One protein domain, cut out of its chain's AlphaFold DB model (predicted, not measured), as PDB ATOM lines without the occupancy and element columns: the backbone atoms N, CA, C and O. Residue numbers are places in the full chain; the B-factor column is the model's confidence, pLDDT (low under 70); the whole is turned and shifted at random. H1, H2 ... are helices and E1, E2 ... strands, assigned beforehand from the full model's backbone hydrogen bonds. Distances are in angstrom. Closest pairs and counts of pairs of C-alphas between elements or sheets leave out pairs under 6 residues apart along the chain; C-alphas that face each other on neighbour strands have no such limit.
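Overview. This is residues 182 to 326 of the 327 residues of the protein "Gmad2 domain-containing protein" of Candidatus Peribacteria bacterium (UniProt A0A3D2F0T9). Two sheets lie partly face to face as an offset sandwich, E6 and E7 of a twisted five-strand sheet over E3, E4 and E5 of a smaller four-strand sheet, while E9 and E1 extend beyond the overlap. H1 covers the five-strand sheet on the side away from the smaller sheet, and H2 is at the far end, where it just grazes the smaller sheet. The printed part has 145 residues, with the named elements H1 E1 H2 E2 E3 E4 E5 E6 E7 E8 E9 along it; both sheets are antiparallel, ordered E1 E9 E8 E7 E6 and E2 E3 E4 E5, and the class is mixed, helices and strands. It is compact, with a radius of gyration of the C-alphas of 15.2 A and spans of 43 by 30 by 25 A.

Arrangement. H1, residues 182 to 192, is on the twisted sheet of E1, residues 202 to 208, E9, 315 to 320, E8, 301 to 310, E7, 286 to 294, and E6, 275 to 281, making two layers, a helix on one face of a sheet. H1 runs along the strands over E7, at 1 degrees on the local plane and a height over the sheet of 9.8 A; the closest C-alphas of H1 and E8 are Val 189 and Pro 304, 7.2 A. E1 and E9 have N 204 and O 318 within hydrogen-bond range at 2.9 A. H2, residues 222 to 229, only grazes the sheet of E2, 232 to 235, E3, 242 to 245, E4, 252 to 258, and E5, 264 to 271. In both helices every O i to N i+4 pair is within hydrogen-bond range. E2 to E5 form a meander, each strand the antiparallel neighbour of the one before, with N 234 and O 243 at 2.9 A, N 244 and O 256 at 2.8 A, and N 255 and O 268 at 3.0 A. E6 to E9 form another, with N 277 and O 290 at 3.0 A, N 305 and O 291 at 2.9 A, and N 317 and O 308 at 2.8 A. Between the sheets, the closest C-alphas of E2 and E6 are Tyr 234 and Gly 280, 5.5 A; E5 and E7 are near each other, and E1 is apart from E5.

Along the chain. H1, 15.6 A long, begins with C-alpha 182 at (10.104, 12.505, 40.300). E5, 20.0 A, bends by 59 degrees at residue 267, and E7, 25.1 A, by 52 degrees at residue 291. E8 is the longest strand, 28.6 A; E9 ends with C-alpha 320 at (-2.243, 9.821, 32.831).

Size, cuts and confidence. The farthest C-alphas, Lys 195 and Gly 220, are 46.1 A apart. The printed part has no cut, and E1 to H2 is the long link. Mean pLDDT of the printed part is 70.2; residues 182 to 200 and 210 to 232 are among those under 70.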
ATOM      1  N   LEU A 182      11.254  11.851  40.940       55.31
ATOM      2  CA  LEU A 182      10.104  12.505  40.300       55.31
ATOM      3  C   LEU A 182      10.528  13.712  39.446       55.31
ATOM      4  O   LEU A 182       9.954  13.951  38.379       55.31
ATOM      5  N   ASP A 183      11.569  14.435  39.866       57.38
ATOM      6  CA  ASP A 183      12.123  15.551  39.093       57.38
ATOM      7  C   ASP A 183      12.846  15.076  37.815       57.38
ATOM      8  O   ASP A 183      12.680  15.660  36.744       57.38
ATOM      9  N   THR A 184      13.563  13.951  37.886       54.69
ATOM     10  CA  THR A 184      14.228  13.333  36.722       54.69
ATOM     11  C   THR A 184      13.222  12.927  35.637       54.69
ATOM     12  O   THR A 184      13.373  13.319  34.474       54.69
ATOM     13  N   TRP A 185      12.133  12.248  36.015       56.81
ATOM     14  CA  TRP A 185      11.049  11.936  35.081       56.81
ATOM     15  C   TRP A 185      10.354  13.196  34.543       56.81
ATOM     16  O   TRP A 185      10.127  13.310  33.336       56.81
ATOM     17  N   SER A 186      10.062  14.175  35.405       56.28
ATOM     18  CA  SER A 186       9.438  15.441  34.992       56.28
ATOM     19  C   SER A 186      10.283  16.170  33.948       56.28
ATOM     20  O   SER A 186       9.748  16.673  32.959       56.28
ATOM     21  N   ARG A 187      11.612  16.177  34.107       62.03
ATOM     22  CA  ARG A 187      12.559  16.721  33.121       62.03
ATOM     23  C   ARG A 187      12.546  15.937  31.805       62.03
ATOM     24  O   ARG A 187      12.543  16.558  30.739       62.03
ATOM     25  N   MET A 188      12.505  14.602  31.850       61.88
ATOM     26  CA  MET A 188      12.382  13.758  30.650       61.88
ATOM     27  C   MET A 188      11.082  14.053  29.888       61.88
ATOM     28  O   MET A 188      11.107  14.244  28.673       61.88
ATOM     29  N   VAL A 189       9.957  14.155  30.592       59.56
ATOM     30  CA  VAL A 189       8.648  14.413  29.983       59.56
ATOM     31  C   VAL A 189       8.519  15.841  29.462       59.56
ATOM     32  O   VAL A 189       8.058  16.018  28.335       59.56
ATOM     33  N   LYS A 190       9.016  16.851  30.189       59.16
ATOM     34  CA  LYS A 190       9.101  18.241  29.699       59.16
ATOM     35  C   LYS A 190       9.907  18.355  28.405       59.16
ATOM     36  O   LYS A 190       9.596  19.183  27.555       59.16
ATOM     37  N   LYS A 191      10.933  17.518  28.218       59.97
ATOM     38  CA  LYS A 191      11.710  17.472  26.970       59.97
ATOM     39  C   LYS A 191      10.909  16.903  25.790       59.97
ATOM     40  O   LYS A 191      11.164  17.295  24.655       59.97
ATOM     41  N   LEU A 192       9.968  15.994  26.049       57.72
ATOM     42  CA  LEU A 192       9.095  15.381  25.037       57.72
ATOM     43  C   LEU A 192       7.846  16.228  24.748       57.72
ATOM     44  O   LEU A 192       7.345  16.243  23.628       57.72
ATOM     45  N   SER A 193       7.360  16.966  25.743       56.97
ATOM     46  CA  SER A 193       6.262  17.920  25.625       56.97
ATOM     47  C   SER A 193       6.570  19.132  26.494       56.97
ATOM     48  O   SER A 193       6.396  19.084  27.710       56.97
ATOM     49  N   GLU A 194       7.002  20.231  25.862       53.81
ATOM     50  CA  GLU A 194       7.508  21.462  26.510       53.81
ATOM     51  C   GLU A 194       6.575  22.076  27.570       53.81
ATOM     52  O   GLU A 194       6.987  22.968  28.309       53.81
ATOM     53  N   LYS A 195       5.312  21.640  27.633       57.47
ATOM     54  CA  LYS A 195       4.283  22.182  28.524       57.47
ATOM     55  C   LYS A 195       3.708  21.181  29.519       57.47
ATOM     56  O   LYS A 195       2.798  21.568  30.232       57.47
ATOM     57  N   LEU A 196       4.151  19.924  29.521       58.44
ATOM     58  CA  LEU A 196       3.543  18.912  30.381       58.44
ATOM     59  C   LEU A 196       4.210  18.910  31.761       58.44
ATOM     60  O   LEU A 196       5.400  18.615  31.878       58.44
ATOM     61  N   GLU A 197       3.434  19.220  32.796       58.94
ATOM     62  CA  GLU A 197       3.845  19.128  34.199       58.94
ATOM     63  C   GLU A 197       3.087  18.009  34.936       58.94
ATOM     64  O   GLU A 197       2.040  17.543  34.484       58.94
ATOM     65  N   LEU A 198       3.598  17.568  36.096       60.34
ATOM     66  CA  LEU A 198       2.924  16.580  36.962       60.34
ATOM     67  C   LEU A 198       1.486  17.002  37.315       60.34
ATOM     68  O   LEU A 198       0.585  16.169  37.371       60.34
ATOM     69  N   SER A 199       1.267  18.304  37.517       56.84
ATOM     70  CA  SER A 199      -0.031  18.913  37.826       56.84
ATOM     71  C   SER A 199      -1.061  18.789  36.696       56.84
ATOM     72  O   SER A 199      -2.260  18.847  36.964       56.84
ATOM     73  N   ASP A 200      -0.618  18.579  35.454       63.00
ATOM     74  CA  ASP A 200      -1.492  18.384  34.293       63.00
ATOM     75  C   ASP A 200      -1.954  16.924  34.136       63.00
ATOM     76  O   ASP A 200      -2.770  16.612  33.259       63.00
ATOM     77  N   MET A 201      -1.426  16.004  34.951       71.44
ATOM     78  CA  MET A 201      -1.816  14.601  34.912       71.44
ATOM     79  C   MET A 201      -3.127  14.376  35.658       71.44
ATOM     80  O   MET A 201      -3.305  14.782  36.805       71.44
ATOM     81  N   ASN A 202      -4.038  13.640  35.028       73.00
ATOM     82  CA  ASN A 202      -5.302  13.272  35.653       73.00
ATOM     83  C   ASN A 202      -5.203  11.875  36.258       73.00
ATOM     84  O   ASN A 202      -4.743  10.937  35.599       73.00
ATOM     85  N   ILE A 203      -5.694  11.719  37.491       70.94
ATOM     86  CA  ILE A 203      -5.923  10.392  38.068       70.94
ATOM     87  C   ILE A 203      -7.005   9.722  37.230       70.94
ATOM     88  O   ILE A 203      -8.126  10.219  37.118       70.94
ATOM     89  N   SER A 204      -6.646   8.602  36.623       63.00
ATOM     90  CA  SER A 204      -7.517   7.858  35.720       63.00
ATOM     91  C   SER A 204      -8.178   6.668  36.406       63.00
ATOM     92  O   SER A 204      -9.342   6.384  36.138       63.00
ATOM     93  N   GLU A 205      -7.463   6.006  37.319       65.94
ATOM     94  CA  GLU A 205      -7.924   4.777  37.956       65.94
ATOM     95  C   GLU A 205      -7.258   4.572  39.325       65.94
ATOM     96  O   GLU A 205      -6.103   4.948  39.548       65.94
ATOM     97  N   THR A 206      -8.005   3.980  40.258       70.56
ATOM     98  CA  THR A 206      -7.456   3.353  41.462       70.56
ATOM     99  C   THR A 206      -7.920   1.908  41.469       70.56
ATOM    100  O   THR A 206      -9.119   1.648  41.574       70.56
ATOM    101  N   SER A 207      -6.984   0.980  41.321       75.75
ATOM    102  CA  SER A 207      -7.248  -0.457  41.280       75.75
ATOM    103  C   SER A 207      -6.458  -1.164  42.375       75.75
ATOM    104  O   SER A 207      -5.571  -0.584  43.001       75.75
ATOM    105  N   THR A 208      -6.809  -2.412  42.665       79.19
ATOM    106  CA  THR A 208      -5.980  -3.258  43.525       79.19
ATOM    107  C   THR A 208      -4.765  -3.733  42.748       79.19
ATOM    108  O   THR A 208      -4.892  -4.030  41.557       79.19
ATOM    109  N   ILE A 209      -3.615  -3.865  43.412       76.88
ATOM    110  CA  ILE A 209      -2.451  -4.494  42.782       76.88
ATOM    111  C   ILE A 209      -2.877  -5.889  42.301       76.88
ATOM    112  O   ILE A 209      -3.482  -6.619  43.096       76.88
ATOM    113  N   PRO A 210      -2.638  -6.244  41.021       69.56
ATOM    114  CA  PRO A 210      -3.007  -7.549  40.496       69.56
ATOM    115  C   PRO A 210      -2.507  -8.655  41.421       69.56
ATOM    116  O   PRO A 210      -1.321  -8.702  41.756       69.56
ATOM    117  N   GLU A 211      -3.425  -9.515  41.860       61.84
ATOM    118  CA  GLU A 211      -3.065 -10.716  42.607       61.84
ATOM    119  C   GLU A 211      -2.251 -11.618  41.676       61.84
ATOM    120  O   GLU A 211      -2.580 -11.746  40.495       61.84
ATOM    121  N   ASP A 212      -1.157 -12.143  42.222       57.66
ATOM    122  CA  ASP A 212      -0.067 -12.850  41.557       57.66
ATOM    123  C   ASP A 212      -0.436 -13.477  40.197       57.66
ATOM    124  O   ASP A 212      -0.970 -14.580  40.111       57.66
ATOM    125  N   GLN A 213      -0.127 -12.767  39.105       51.59
ATOM    126  CA  GLN A 213      -0.134 -13.326  37.748       51.59
ATOM    127  C   GLN A 213       1.206 -14.027  37.496       51.59
ATOM    128  O   GLN A 213       1.857 -13.788  36.472       51.59
ATOM    129  N   SER A 214       1.654 -14.834  38.463       50.34
ATOM    130  CA  SER A 214       2.717 -15.791  38.236       50.34
ATOM    131  C   SER A 214       2.157 -16.850  37.290       50.34
ATOM    132  O   SER A 214       1.631 -17.889  37.676       50.34
ATOM    133  N   ASP A 215       2.330 -16.630  35.989       47.88
ATOM    134  CA  ASP A 215       2.827 -17.762  35.218       47.88
ATOM    135  C   ASP A 215       4.024 -18.264  36.037       47.88
ATOM    136  O   ASP A 215       4.908 -17.454  36.308       47.88
ATOM    137  N   GLU A 216       3.990 -19.486  36.583       46.62
ATOM    138  CA  GLU A 216       5.068 -20.036  37.415       46.62
ATOM    139  C   GLU A 216       6.408 -19.814  36.693       46.62
ATOM    140  O   GLU A 216       6.801 -20.586  35.818       46.62
ATOM    141  N   ILE A 217       7.101 -18.715  36.998       51.84
ATOM    142  CA  ILE A 217       8.412 -18.433  36.444       51.84
ATOM    143  C   ILE A 217       9.326 -19.426  37.145       51.84
ATOM    144  O   ILE A 217       9.766 -19.191  38.268       51.84
ATOM    145  N   GLU A 218       9.584 -20.566  36.497       50.19
ATOM    146  CA  GLU A 218      10.532 -21.559  36.996       50.19
ATOM    147  C   GLU A 218      11.860 -20.856  37.312       50.19
ATOM    148  O   GLU A 218      12.609 -20.406  36.432       50.19
ATOM    149  N   VAL A 219      12.138 -20.737  38.610       49.25
ATOM    150  CA  VAL A 219      13.355 -20.131  39.132       49.25
ATOM    151  C   VAL A 219      14.527 -21.020  38.712       49.25
ATOM    152  O   VAL A 219      14.802 -22.046  39.328       49.25
ATOM    153  N   GLY A 220      15.219 -20.652  37.632       49.16
ATOM    154  CA  GLY A 220      16.373 -21.423  37.163       49.16
ATOM    155  C   GLY A 220      17.084 -20.886  35.925       49.16
ATOM    156  O   GLY A 220      18.308 -20.950  35.857       49.16
ATOM    157  N   SER A 221      16.363 -20.307  34.964       52.47
ATOM    158  CA  SER A 221      16.974 -19.724  33.754       52.47
ATOM    159  C   SER A 221      16.414 -18.346  33.421       52.47
ATOM    160  O   SER A 221      17.176 -17.436  33.099       52.47
ATOM    161  N   HIS A 222      15.103 -18.157  33.574       48.31
ATOM    162  CA  HIS A 222      14.439 -16.934  33.144       48.31
ATOM    163  C   HIS A 222      14.784 -15.730  34.027       48.31
ATOM    164  O   HIS A 222      15.207 -14.708  33.498       48.31
ATOM    165  N   ILE A 223      14.721 -15.876  35.356       55.06
ATOM    166  CA  ILE A 223      15.113 -14.823  36.308       55.06
ATOM    167  C   ILE A 223      16.612 -14.543  36.239       55.06
ATOM    168  O   ILE A 223      17.009 -13.391  36.314       55.06
ATOM    169  N   TYR A 224      17.464 -15.558  36.073       54.84
ATOM    170  CA  TYR A 224      18.909 -15.322  35.976       54.84
ATOM    171  C   TYR A 224      19.257 -14.525  34.713       54.84
ATOM    172  O   TYR A 224      20.074 -13.610  34.764       54.84
ATOM    173  N   ASN A 225      18.591 -14.829  33.596       54.97
ATOM    174  CA  ASN A 225      18.708 -14.047  32.373       54.97
ATOM    175  C   ASN A 225      18.137 -12.640  32.556       54.97
ATOM    176  O   ASN A 225      18.828 -11.696  32.200       54.97
ATOM    177  N   LEU A 226      16.964 -12.494  33.183       55.09
ATOM    178  CA  LEU A 226      16.361 -11.195  33.481       55.09
ATOM    179  C   LEU A 226      17.308 -10.361  34.353       55.09
ATOM    180  O   LEU A 226      17.754  -9.307  33.942       55.09
ATOM    181  N   LEU A 227      17.753 -10.867  35.502       56.75
ATOM    182  CA  LEU A 227      18.726 -10.204  36.376       56.75
ATOM    183  C   LEU A 227      20.011  -9.777  35.641       56.75
ATOM    184  O   LEU A 227      20.598  -8.761  36.015       56.75
ATOM    185  N   ASN A 228      20.429 -10.513  34.610       55.66
ATOM    186  CA  ASN A 228      21.591 -10.176  33.787       55.66
ATOM    187  C   ASN A 228      21.286  -9.216  32.623       55.66
ATOM    188  O   ASN A 228      22.228  -8.639  32.086       55.66
ATOM    189  N   THR A 229      20.022  -9.051  32.223       53.09
ATOM    190  CA  THR A 229      19.588  -8.101  31.187       53.09
ATOM    191  C   THR A 229      18.976  -6.824  31.758       53.09
ATOM    192  O   THR A 229      18.915  -5.834  31.047       53.09
ATOM    193  N   LEU A 230      18.545  -6.806  33.023       55.56
ATOM    194  CA  LEU A 230      17.904  -5.651  33.655       55.56
ATOM    195  C   LEU A 230      18.838  -4.442  33.688       55.56
ATOM    196  O   LEU A 230      19.918  -4.492  34.280       55.56
ATOM    197  N   GLU A 231      18.366  -3.343  33.110       55.25
ATOM    198  CA  GLU A 231      19.081  -2.069  33.098       55.25
ATOM    199  C   GLU A 231      19.023  -1.377  34.463       55.25
ATOM    200  O   GLU A 231      20.014  -0.775  34.880       55.25
ATOM    201  N   THR A 232      17.913  -1.521  35.203       66.12
ATOM    202  CA  THR A 232      17.719  -0.747  36.435       66.12
ATOM    203  C   THR A 232      17.043  -1.539  37.548       66.12
ATOM    204  O   THR A 232      16.031  -2.218  37.359       66.12
ATOM    205  N   ARG A 233      17.624  -1.441  38.748       76.00
ATOM    206  CA  ARG A 233      17.100  -2.030  39.983       76.00
ATOM    207  C   ARG A 233      16.917  -0.937  41.015       76.00
ATOM    208  O   ARG A 233      17.833  -0.147  41.240       76.00
ATOM    209  N   TYR A 234      15.774  -0.943  41.683       78.88
ATOM    210  CA  TYR A 234      15.488  -0.001  42.753       78.88
ATOM    211  C   TYR A 234      15.154  -0.769  44.019       78.88
ATOM    212  O   TYR A 234      14.249  -1.597  44.042       78.88
ATOM    213  N   ILE A 235      15.903  -0.499  45.075       72.50
ATOM    214  CA  ILE A 235      15.732  -1.147  46.371       72.50
ATOM    215  C   ILE A 235      14.961  -0.174  47.268       72.50
ATOM    216  O   ILE A 235      15.260   1.022  47.270       72.50
ATOM    217  N   SER A 236      13.954  -0.686  47.970       72.62
ATOM    218  CA  SER A 236      13.176   0.057  48.973       72.62
ATOM    219  C   SER A 236      14.071   0.611  50.084       72.62
ATOM    220  O   SER A 236      15.156   0.070  50.317       72.62
ATOM    221  N   PRO A 237      13.667   1.687  50.784       62.06
ATOM    222  CA  PRO A 237      14.483   2.283  51.833       62.06
ATOM    223  C   PRO A 237      14.870   1.285  52.929       62.06
ATOM    224  O   PRO A 237      16.040   1.284  53.298       62.06
ATOM    225  N   ASN A 238      13.961   0.404  53.361       66.12
ATOM    226  CA  ASN A 238      14.240  -0.705  54.288       66.12
ATOM    227  C   ASN A 238      14.999  -1.901  53.678       66.12
ATOM    228  O   ASN A 238      15.335  -2.848  54.387       66.12
ATOM    229  N   GLY A 239      15.243  -1.919  52.367       66.50
ATOM    230  CA  GLY A 239      15.935  -3.011  51.687       66.50
ATOM    231  C   GLY A 239      15.117  -4.286  51.461       66.50
ATOM    232  O   GLY A 239      15.659  -5.252  50.925       66.50
ATOM    233  N   TRP A 240      13.843  -4.327  51.858       76.88
ATOM    234  CA  TRP A 240      13.042  -5.559  51.862       76.88
ATOM    235  C   TRP A 240      12.436  -5.880  50.511       76.88
ATOM    236  O   TRP A 240      12.294  -7.044  50.152       76.88
ATOM    237  N   ASN A 241      12.089  -4.847  49.761       79.94
ATOM    238  CA  ASN A 241      11.501  -4.970  48.447       79.94
ATOM    239  C   ASN A 241      12.474  -4.473  47.373       79.94
ATOM    240  O   ASN A 241      13.080  -3.404  47.504       79.94
ATOM    241  N   THR A 242      12.601  -5.231  46.288       83.00
ATOM    242  CA  THR A 242      13.345  -4.837  45.088       83.00
ATOM    243  C   THR A 242      12.383  -4.682  43.924       83.00
ATOM    244  O   THR A 242      11.696  -5.627  43.556       83.00
ATOM    245  N   LEU A 243      12.378  -3.503  43.318       87.62
ATOM    246  CA  LEU A 243      11.685  -3.191  42.078       87.62
ATOM    247  C   LEU A 243      12.641  -3.410  40.903       87.62
ATOM    248  O   LEU A 243      13.772  -2.912  40.902       87.62
ATOM    249  N   LEU A 244      12.172  -4.140  39.901       84.81
ATOM    250  CA  LEU A 244      12.901  -4.469  38.685       84.81
ATOM    251  C   LEU A 244      12.091  -4.014  37.474       84.81
ATOM    252  O   LEU A 244      10.910  -4.340  37.379       84.81
ATOM    253  N   ILE A 245      12.737  -3.315  36.543       82.88
ATOM    254  CA  ILE A 245      12.135  -2.899  35.270       82.88
ATOM    255  C   ILE A 245      12.923  -3.546  34.133       82.88
ATOM    256  O   ILE A 245      14.144  -3.399  34.067       82.88
ATOM    257  N   SER A 246      12.230  -4.296  33.270       75.75
ATOM    258  CA  SER A 246      12.811  -4.963  32.096       75.75
ATOM    259  C   SER A 246      13.569  -3.983  31.192       75.75
ATOM    260  O   SER A 246      13.119  -2.855  31.009       75.75
ATOM    261  N   ALA A 247      14.656  -4.441  30.571       65.62
ATOM    262  CA  ALA A 247      15.517  -3.641  29.697       65.62
ATOM    263  C   ALA A 247      14.787  -2.932  28.543       65.62
ATOM    264  O   ALA A 247      13.790  -3.437  28.011       65.62
ATOM    265  N   SER A 248      15.343  -1.801  28.102       60.81
ATOM    266  CA  SER A 248      14.866  -0.973  26.987       60.81
ATOM    267  C   SER A 248      14.758  -1.705  25.639       60.81
ATOM    268  O   SER A 248      13.917  -1.336  24.823       60.81
ATOM    269  N   ASP A 249      15.465  -2.814  25.427       61.56
ATOM    270  CA  ASP A 249      15.445  -3.598  24.182       61.56
ATOM    271  C   ASP A 249      14.458  -4.785  24.176       61.56
ATOM    272  O   ASP A 249      14.260  -5.421  23.136       61.56
ATOM    273  N   SER A 250      13.800  -5.078  25.305       64.88
ATOM    274  CA  SER A 250      12.791  -6.145  25.389       64.88
ATOM    275  C   SER A 250      11.510  -5.783  24.613       64.88
ATOM    276  O   SER A 250      11.014  -4.666  24.793       64.88
ATOM    277  N   PRO A 251      10.937  -6.697  23.796       65.81
ATOM    278  CA  PRO A 251       9.687  -6.452  23.060       65.81
ATOM    279  C   PRO A 251       8.459  -6.333  23.977       65.81
ATOM    280  O   PRO A 251       7.495  -5.647  23.629       65.81
ATOM    281  N   ASP A 252       8.526  -6.970  25.148       72.25
ATOM    282  CA  ASP A 252       7.540  -6.871  26.219       72.25
ATOM    283  C   ASP A 252       8.185  -6.174  27.422       72.25
ATOM    284  O   ASP A 252       9.297  -6.522  27.836       72.25
ATOM    285  N   LYS A 253       7.503  -5.161  27.964       78.94
ATOM    286  CA  LYS A 253       7.951  -4.397  29.127       78.94
ATOM    287  C   LYS A 253       7.246  -4.861  30.377       78.94
ATOM    288  O   LYS A 253       6.020  -4.823  30.482       78.94
ATOM    289  N   GLU A 254       8.044  -5.236  31.358       82.69
ATOM    290  CA  GLU A 254       7.568  -5.852  32.580       82.69
ATOM    291  C   GLU A 254       8.185  -5.174  33.792       82.69
ATOM    292  O   GLU A 254       9.363  -4.803  33.802       82.69
ATOM    293  N   VAL A 255       7.366  -5.040  34.829       85.06
ATOM    294  CA  VAL A 255       7.814  -4.582  36.135       85.06
ATOM    295  C   VAL A 255       7.547  -5.660  37.154       85.06
ATOM    296  O   VAL A 255       6.427  -6.165  37.270       85.06
ATOM    297  N   PHE A 256       8.580  -5.967  37.927       85.62
ATOM    298  CA  PHE A 256       8.532  -6.972  38.970       85.62
ATOM    299  C   PHE A 256       8.882  -6.373  40.320       85.62
ATOM    300  O   PHE A 256       9.725  -5.482  40.422       85.62
ATOM    301  N   ILE A 257       8.280  -6.934  41.360       86.75
ATOM    302  CA  ILE A 257       8.707  -6.734  42.737       86.75
ATOM    303  C   ILE A 257       9.176  -8.073  43.271       86.75
ATOM    304  O   ILE A 257       8.494  -9.079  43.092       86.75
ATOM    305  N   ILE A 258      10.318  -8.064  43.940       83.56
ATOM    306  CA  ILE A 258      10.807  -9.172  44.750       83.56
ATOM    307  C   ILE A 258      10.705  -8.733  46.205       83.56
ATOM    308  O   ILE A 258      11.256  -7.687  46.551       83.56
ATOM    309  N   ASP A 259       9.989  -9.492  47.026       80.44
ATOM    310  CA  ASP A 259       9.888  -9.242  48.465       80.44
ATOM    311  C   ASP A 259      11.046  -9.885  49.252       80.44
ATOM    312  O   ASP A 259      11.919 -10.567  48.703       80.44
ATOM    313  N   ARG A 260      11.041  -9.691  50.575       75.06
ATOM    314  CA  ARG A 260      12.084 -10.202  51.479       75.06
ATOM    315  C   ARG A 260      12.176 -11.729  51.523       75.06
ATOM    316  O   ARG A 260      13.222 -12.275  51.872       75.06
ATOM    317  N   ASP A 261      11.074 -12.409  51.218       74.31
ATOM    318  CA  ASP A 261      10.967 -13.864  51.237       74.31
ATOM    319  C   ASP A 261      11.359 -14.451  49.862       74.31
ATOM    320  O   ASP A 261      11.353 -15.667  49.670       74.31
ATOM    321  N   ASN A 262      11.823 -13.593  48.940       69.75
ATOM    322  CA  ASN A 262      12.134 -13.871  47.538       69.75
ATOM    323  C   ASN A 262      10.915 -14.293  46.715       69.75
ATOM    324  O   ASN A 262      11.078 -14.891  45.646       69.75
ATOM    325  N   ASN A 263       9.705 -13.963  47.169       77.19
ATOM    326  CA  ASN A 263       8.545 -14.071  46.304       77.19
ATOM    327  C   ASN A 263       8.643 -12.956  45.270       77.19
ATOM    328  O   ASN A 263       8.863 -11.787  45.597       77.19
ATOM    329  N   TYR A 264       8.499 -13.328  44.008       77.81
ATOM    330  CA  TYR A 264       8.452 -12.385  42.907       77.81
ATOM    331  C   TYR A 264       6.999 -12.218  42.475       77.81
ATOM    332  O   TYR A 264       6.232 -13.175  42.461       77.81
ATOM    333  N   ARG A 265       6.633 -11.002  42.082       78.88
ATOM    334  CA  ARG A 265       5.327 -10.698  41.495       78.88
ATOM    335  C   ARG A 265       5.495  -9.731  40.339       78.88
ATOM    336  O   ARG A 265       6.221  -8.741  40.457       78.88
ATOM    337  N   ARG A 266       4.820 -10.004  39.226       83.94
ATOM    338  CA  ARG A 266       4.719  -9.065  38.104       83.94
ATOM    339  C   ARG A 266       3.595  -8.081  38.405       83.94
ATOM    340  O   ARG A 266       2.456  -8.494  38.588       83.94
ATOM    341  N   VAL A 267       3.921  -6.794  38.469       85.25
ATOM    342  CA  VAL A 267       2.961  -5.730  38.813       85.25
ATOM    343  C   VAL A 267       2.549  -4.885  37.618       85.25
ATOM    344  O   VAL A 267       1.472  -4.295  37.646       85.25
ATOM    345  N   LEU A 268       3.357  -4.867  36.557       84.50
ATOM    346  CA  LEU A 268       2.987  -4.297  35.264       84.50
ATOM    347  C   LEU A 268       3.492  -5.180  34.132       84.50
ATOM    348  O   LEU A 268       4.571  -5.767  34.210       84.50
ATOM    349  N   PHE A 269       2.707  -5.203  33.064       83.56
ATOM    350  CA  PHE A 269       3.044  -5.785  31.778       83.56
ATOM    351  C   PHE A 269       2.486  -4.860  30.697       83.56
ATOM    352  O   PHE A 269       1.315  -4.483  30.761       83.56
ATOM    353  N   CYS A 270       3.294  -4.508  29.703       75.50
ATOM    354  CA  CYS A 270       2.776  -3.990  28.446       75.50
ATOM    355  C   CYS A 270       3.635  -4.463  27.268       75.50
ATOM    356  O   CYS A 270       4.857  -4.520  27.367       75.50
ATOM    357  N   GLY A 271       2.988  -4.793  26.149       71.38
ATOM    358  CA  GLY A 271       3.671  -5.071  24.887       71.38
ATOM    359  C   GLY A 271       4.063  -3.792  24.139       71.38
ATOM    360  O   GLY A 271       3.721  -2.674  24.527       71.38
ATOM    361  N   THR A 272       4.752  -3.953  23.014       67.31
ATOM    362  CA  THR A 272       5.103  -2.836  22.118       67.31
ATOM    363  C   THR A 272       3.835  -2.106  21.620       67.31
ATOM    364  O   THR A 272       2.913  -2.792  21.166       67.31
ATOM    365  N   PRO A 273       3.760  -0.752  21.642       67.19
ATOM    366  CA  PRO A 273       4.841   0.230  21.820       67.19
ATOM    367  C   PRO A 273       4.936   0.886  23.216       67.19
ATOM    368  O   PRO A 273       5.477   1.981  23.329       67.19
ATOM    369  N   CYS A 274       4.421   0.264  24.281       72.31
ATOM    370  CA  CYS A 274       4.628   0.786  25.635       72.31
ATOM    371  C   CYS A 274       6.092   0.703  26.071       72.31
ATOM    372  O   CYS A 274       6.751  -0.316  25.860       72.31
ATOM    373  N   GLU A 275       6.548   1.713  26.808       76.31
ATOM    374  CA  GLU A 275       7.857   1.718  27.453       76.31
ATOM    375  C   GLU A 275       7.763   2.177  28.908       76.31
ATOM    376  O   GLU A 275       7.315   3.283  29.189       76.31
ATOM    377  N   TRP A 276       8.225   1.345  29.847       81.31
ATOM    378  CA  TRP A 276       8.504   1.769  31.221       81.31
ATOM    379  C   TRP A 276       9.954   2.213  31.288       81.31
ATOM    380  O   TRP A 276      10.853   1.414  31.036       81.31
ATOM    381  N   SER A 277      10.176   3.490  31.575       71.62
ATOM    382  CA  SER A 277      11.504   4.093  31.494       71.62
ATOM    383  C   SER A 277      12.199   4.116  32.847       71.62
ATOM    384  O   SER A 277      13.410   3.931  32.919       71.62
ATOM    385  N   GLU A 278      11.447   4.341  33.926       78.12
ATOM    386  CA  GLU A 278      12.009   4.536  35.260       78.12
ATOM    387  C   GLU A 278      11.053   4.056  36.355       78.12
ATOM    388  O   GLU A 278       9.851   3.880  36.158       78.12
ATOM    389  N   GLY A 279      11.602   3.863  37.548       80.88
ATOM    390  CA  GLY A 279      10.826   3.619  38.751       80.88
ATOM    391  C   GLY A 279      11.632   3.933  39.998       80.88
ATOM    392  O   GLY A 279      12.785   4.365  39.947       80.88
ATOM    393  N   GLY A 280      11.033   3.728  41.155       80.12
ATOM    394  CA  GLY A 280      11.704   4.011  42.411       80.12
ATOM    395  C   GLY A 280      10.785   3.847  43.596       80.12
ATOM    396  O   GLY A 280       9.573   3.805  43.447       80.12
ATOM    397  N   TRP A 281      11.373   3.756  44.779       75.06
ATOM    398  CA  TRP A 281      10.628   3.677  46.027       75.06
ATOM    399  C   TRP A 281      10.458   5.069  46.630       75.06
ATOM    400  O   TRP A 281      11.436   5.807  46.730       75.06
ATOM    401  N   ILE A 282       9.223   5.388  47.015       63.72
ATOM    402  CA  ILE A 282       8.821   6.591  47.756       63.72
ATOM    403  C   ILE A 282       8.925   6.315  49.264       63.72
ATOM    404  O   ILE A 282       9.377   7.147  50.041       63.72
ATOM    405  N   SER A 283       8.538   5.117  49.696       57.41
ATOM    406  CA  SER A 283       8.704   4.643  51.069       57.41
ATOM    407  C   SER A 283       9.035   3.149  51.066       57.41
ATOM    408  O   SER A 283       9.309   2.570  50.017       57.41
ATOM    409  N   ASP A 284       9.035   2.525  52.239       65.81
ATOM    410  CA  ASP A 284       9.232   1.080  52.408       65.81
ATOM    411  C   ASP A 284       8.224   0.237  51.609       65.81
ATOM    412  O   ASP A 284       8.586  -0.797  51.035       65.81
ATOM    413  N   ASP A 285       6.994   0.742  51.512       78.12
ATOM    414  CA  ASP A 285       5.836   0.045  50.956       78.12
ATOM    415  C   ASP A 285       5.177   0.823  49.811       78.12
ATOM    416  O   ASP A 285       4.184   0.377  49.247       78.12
ATOM    417  N   ILE A 286       5.727   1.974  49.421       78.06
ATOM    418  CA  ILE A 286       5.218   2.762  48.298       78.06
ATOM    419  C   ILE A 286       6.312   2.904  47.252       78.06
ATOM    420  O   ILE A 286       7.417   3.358  47.551       78.06
ATOM    421  N   PHE A 287       6.005   2.568  46.005       84.19
ATOM    422  CA  PHE A 287       6.909   2.771  44.879       84.19
ATOM    423  C   PHE A 287       6.158   3.311  43.673       84.19
ATOM    424  O   PHE A 287       4.938   3.196  43.571       84.19
ATOM    425  N   PHE A 288       6.897   3.896  42.744       86.31
ATOM    426  CA  PHE A 288       6.363   4.359  41.487       86.31
ATOM    427  C   PHE A 288       7.038   3.678  40.305       86.31
ATOM    428  O   PHE A 288       8.190   3.237  40.369       86.31
ATOM    429  N   VAL A 289       6.296   3.620  39.208       87.12
ATOM    430  CA  VAL A 289       6.792   3.274  37.879       87.12
ATOM    431  C   VAL A 289       6.300   4.342  36.943       87.12
ATOM    432  O   VAL A 289       5.152   4.776  37.034       87.12
ATOM    433  N   THR A 290       7.151   4.745  36.023       84.94
ATOM    434  CA  THR A 290       6.802   5.756  35.055       84.94
ATOM    435  C   THR A 290       7.285   5.393  33.662       84.94
ATOM    436  O   THR A 290       8.215   4.601  33.479       84.94
ATOM    437  N   GLY A 291       6.617   5.947  32.661       84.00
ATOM    438  CA  GLY A 291       6.945   5.684  31.274       84.00
ATOM    439  C   GLY A 291       5.921   6.249  30.312       84.00
ATOM    440  O   GLY A 291       5.273   7.261  30.586       84.00
ATOM    441  N   ILE A 292       5.797   5.591  29.168       80.44
ATOM    442  CA  ILE A 292       4.945   5.987  28.062       80.44
ATOM    443  C   ILE A 292       4.069   4.801  27.685       80.44
ATOM    444  O   ILE A 292       4.551   3.717  27.367       80.44
ATOM    445  N   ASN A 293       2.764   5.027  27.718       79.06
ATOM    446  CA  ASN A 293       1.768   4.081  27.253       79.06
ATOM    447  C   ASN A 293       1.270   4.520  25.871       79.06
ATOM    448  O   ASN A 293       1.052   5.712  25.644       79.06
ATOM    449  N   ALA A 294       1.088   3.582  24.950       71.19
ATOM    450  CA  ALA A 294       0.528   3.870  23.637       71.19
ATOM    451  C   ALA A 294      -0.974   3.586  23.628       71.19
ATOM    452  O   ALA A 294      -1.441   2.620  24.232       71.19
ATOM    453  N   ASP A 295      -1.741   4.419  22.930       65.06
ATOM    454  CA  ASP A 295      -3.176   4.197  22.798       65.06
ATOM    455  C   ASP A 295      -3.448   2.932  21.960       65.06
ATOM    456  O   ASP A 295      -2.914   2.763  20.859       65.06
ATOM    457  N   VAL A 296      -4.288   2.035  22.487       59.53
ATOM    458  CA  VAL A 296      -4.634   0.757  21.841       59.53
ATOM    459  C   VAL A 296      -5.414   0.993  20.545       59.53
ATOM    460  O   VAL A 296      -5.309   0.201  19.608       59.53
ATOM    461  N   GLU A 297      -6.178   2.087  20.464       61.31
ATOM    462  CA  GLU A 297      -6.961   2.429  19.273       61.31
ATOM    463  C   GLU A 297      -6.136   3.188  18.224       61.31
ATOM    464  O   GLU A 297      -6.417   3.085  17.027       61.31
ATOM    465  N   ASN A 298      -5.097   3.917  18.649       61.12
ATOM    466  CA  ASN A 298      -4.219   4.670  17.761       61.12
ATOM    467  C   ASN A 298      -2.749   4.569  18.190       61.12
ATOM    468  O   ASN A 298      -2.250   5.384  18.959       61.12
ATOM    469  N   SER A 299      -2.024   3.614  17.600       60.97
ATOM    470  CA  SER A 299      -0.621   3.315  17.936       60.97
ATOM    471  C   SER A 299       0.376   4.474  17.775       60.97
ATOM    472  O   SER A 299       1.530   4.310  18.144       60.97
ATOM    473  N   THR A 300      -0.019   5.622  17.206       67.44
ATOM    474  CA  THR A 300       0.822   6.831  17.093       67.44
ATOM    475  C   THR A 300       0.621   7.831  18.231       67.44
ATOM    476  O   THR A 300       1.385   8.790  18.336       67.44
ATOM    477  N   ASP A 301      -0.422   7.643  19.041       73.12
ATOM    478  CA  ASP A 301      -0.725   8.486  20.190       73.12
ATOM    479  C   ASP A 301      -0.120   7.857  21.433       73.12
ATOM    480  O   ASP A 301      -0.320   6.679  21.730       73.12
ATOM    481  N   HIS A 302       0.702   8.633  22.122       77.00
ATOM    482  CA  HIS A 302       1.449   8.179  23.278       77.00
ATOM    483  C   HIS A 302       1.069   9.043  24.470       77.00
ATOM    484  O   HIS A 302       0.672  10.198  24.324       77.00
ATOM    485  N   ARG A 303       1.131   8.482  25.670       80.56
ATOM    486  CA  ARG A 303       0.736   9.161  26.900       80.56
ATOM    487  C   ARG A 303       1.775   8.879  27.967       80.56
ATOM    488  O   ARG A 303       2.004   7.710  28.276       80.56
ATOM    489  N   PRO A 304       2.382   9.914  28.559       83.12
ATOM    490  CA  PRO A 304       3.166   9.740  29.765       83.12
ATOM    491  C   PRO A 304       2.261   9.217  30.872       83.12
ATOM    492  O   PRO A 304       1.147   9.716  31.057       83.12
ATOM    493  N   VAL A 305       2.729   8.212  31.594       83.88
ATOM    494  CA  VAL A 305       1.979   7.596  32.683       83.88
ATOM    495  C   VAL A 305       2.859   7.462  33.909       83.88
ATOM    496  O   VAL A 305       4.037   7.137  33.794       83.88
ATOM    497  N   LEU A 306       2.261   7.703  35.071       84.38
ATOM    498  CA  LEU A 306       2.873   7.518  36.377       84.38
ATOM    499  C   LEU A 306       1.961   6.607  37.194       84.38
ATOM    500  O   LEU A 306       0.793   6.912  37.435       84.38
ATOM    501  N   TYR A 307       2.510   5.488  37.629       86.81
ATOM    502  CA  TYR A 307       1.861   4.550  38.524       86.81
ATOM    503  C   TYR A 307       2.452   4.724  39.913       86.81
ATOM    504  O   TYR A 307       3.668   4.671  40.057       86.81
ATOM    505  N   ILE A 308       1.604   4.886  40.924       82.31
ATOM    506  CA  ILE A 308       1.993   4.846  42.335       82.31
ATOM    507  C   ILE A 308       1.360   3.610  42.953       82.31
ATOM    508  O   ILE A 308       0.137   3.489  42.998       82.31
ATOM    509  N   PHE A 309       2.194   2.703  43.427       87.44
ATOM    510  CA  PHE A 309       1.807   1.464  44.074       87.44
ATOM    511  C   PHE A 309       1.990   1.606  45.573       87.44
ATOM    512  O   PHE A 309       3.040   2.058  46.020       87.44
ATOM    513  N   ASP A 310       0.995   1.172  46.331       82.25
ATOM    514  CA  ASP A 310       1.008   1.112  47.786       82.25
ATOM    515  C   ASP A 310       0.762  -0.340  48.208       82.25
ATOM    516  O   ASP A 310      -0.308  -0.910  47.970       82.25
ATOM    517  N   LEU A 311       1.795  -0.952  48.780       83.25
ATOM    518  CA  LEU A 311       1.807  -2.347  49.190       83.25
ATOM    519  C   LEU A 311       1.002  -2.589  50.464       83.25
ATOM    520  O   LEU A 311       0.419  -3.664  50.592       83.25
ATOM    521  N   ASP A 312       0.917  -1.597  51.350       76.81
ATOM    522  CA  ASP A 312       0.163  -1.695  52.600       76.81
ATOM    523  C   ASP A 312      -1.337  -1.718  52.327       76.81
ATOM    524  O   ASP A 312      -2.078  -2.549  52.861       76.81
ATOM    525  N   SER A 313      -1.803  -0.804  51.471       78.81
ATOM    526  CA  SER A 313      -3.215  -0.746  51.083       78.81
ATOM    527  C   SER A 313      -3.563  -1.685  49.924       78.81
ATOM    528  O   SER A 313      -4.743  -1.862  49.613       78.81
ATOM    529  N   ASN A 314      -2.555  -2.310  49.306       83.81
ATOM    530  CA  ASN A 314      -2.667  -3.124  48.100       83.81
ATOM    531  C   ASN A 314      -3.352  -2.376  46.941       83.81
ATOM    532  O   ASN A 314      -4.191  -2.938  46.231       83.81
ATOM    533  N   THR A 315      -3.013  -1.098  46.751       83.50
ATOM    534  CA  THR A 315      -3.616  -0.239  45.721       83.50
ATOM    535  C   THR A 315      -2.601   0.292  44.716       83.50
ATOM    536  O   THR A 315      -1.412   0.414  44.995       83.50
ATOM    537  N   ILE A 316      -3.094   0.618  43.523       87.12
ATOM    538  CA  ILE A 316      -2.369   1.333  42.475       87.12
ATOM    539  C   ILE A 316      -3.161   2.590  42.148       87.12
ATOM    540  O   ILE A 316      -4.361   2.509  41.891       87.12
ATOM    541  N   LYS A 317      -2.494   3.741  42.114       82.62
ATOM    542  CA  LYS A 317      -3.016   4.990  41.554       82.62
ATOM    543  C   LYS A 317      -2.336   5.261  40.220       82.62
ATOM    544  O   LYS A 317      -1.112   5.363  40.169       82.62
ATOM    545  N   THR A 318      -3.130   5.422  39.167       85.94
ATOM    546  CA  THR A 318      -2.623   5.672  37.811       85.94
ATOM    547  C   THR A 318      -2.900   7.106  37.387       85.94
ATOM    548  O   THR A 318      -4.057   7.522  37.252       85.94
ATOM    549  N   TYR A 319      -1.834   7.845  37.116       80.88
ATOM    550  CA  TYR A 319      -1.854   9.198  36.583       80.88
ATOM    551  C   TYR A 319      -1.546   9.144  35.089       80.88
ATOM    552  O   TYR A 319      -0.520   8.601  34.684       80.88
ATOM    553  N   ASN A 320      -2.422   9.733  34.276       82.62
ATOM    554  CA  ASN A 320      -2.243   9.821  32.831       82.62
ATOM    555  C   ASN A 320      -2.015  11.272  32.412       82.62
ATOM    556  O   ASN A 320      -2.813  12.159  32.729       82.62
ATOM    557  N   GLY A 321      -0.945  11.489  31.655       75.62
ATOM    558  CA  GLY A 321      -0.681  12.738  30.961       75.62
ATOM    559  C   GLY A 321      -1.559  12.919  29.719       75.62
ATOM    560  O   GLY A 321      -2.285  12.022  29.269       75.62
ATOM    561  N   SER A 322      -1.473  14.114  29.141       79.31
ATOM    562  CA  SER A 322      -2.083  14.408  27.842       79.31
ATOM    563  C   SER A 322      -1.433  13.591  26.718       79.31
ATOM    564  O   SER A 322      -0.285  13.165  26.839       79.31
ATOM    565  N   VAL A 323      -2.165  13.386  25.614       77.31
ATOM    566  CA  VAL A 323      -1.605  12.745  24.413       77.31
ATOM    567  C   VAL A 323      -0.436  13.570  23.893       77.31
ATOM    568  O   VAL A 323      -0.585  14.764  23.632       77.31
ATOM    569  N   ILE A 324       0.693  12.905  23.701       74.56
ATOM    570  CA  ILE A 324       1.819  13.365  22.903       74.56
ATOM    571  C   ILE A 324       1.800  12.551  21.605       74.56
ATOM    572  O   ILE A 324       1.862  11.322  21.613       74.56
ATOM    573  N   SER A 325       1.607  13.222  20.476       63.31
ATOM    574  CA  SER A 325       1.664  12.576  19.166       63.31
ATOM    575  C   SER A 325       3.110  12.655  18.675       63.31
ATOM    576  O   SER A 325       3.609  13.767  18.511       63.31
ATOM    577  N   GLN A 326       3.722  11.498  18.384       55.66
ATOM    578  CA  GLN A 326       5.113  11.289  17.920       55.66
ATOM    579  C   GLN A 326       6.182  11.207  19.031       55.66
ATOM    580  O   GLN A 326       6.485  12.205  19.682       55.66
TER     581      GLN A 326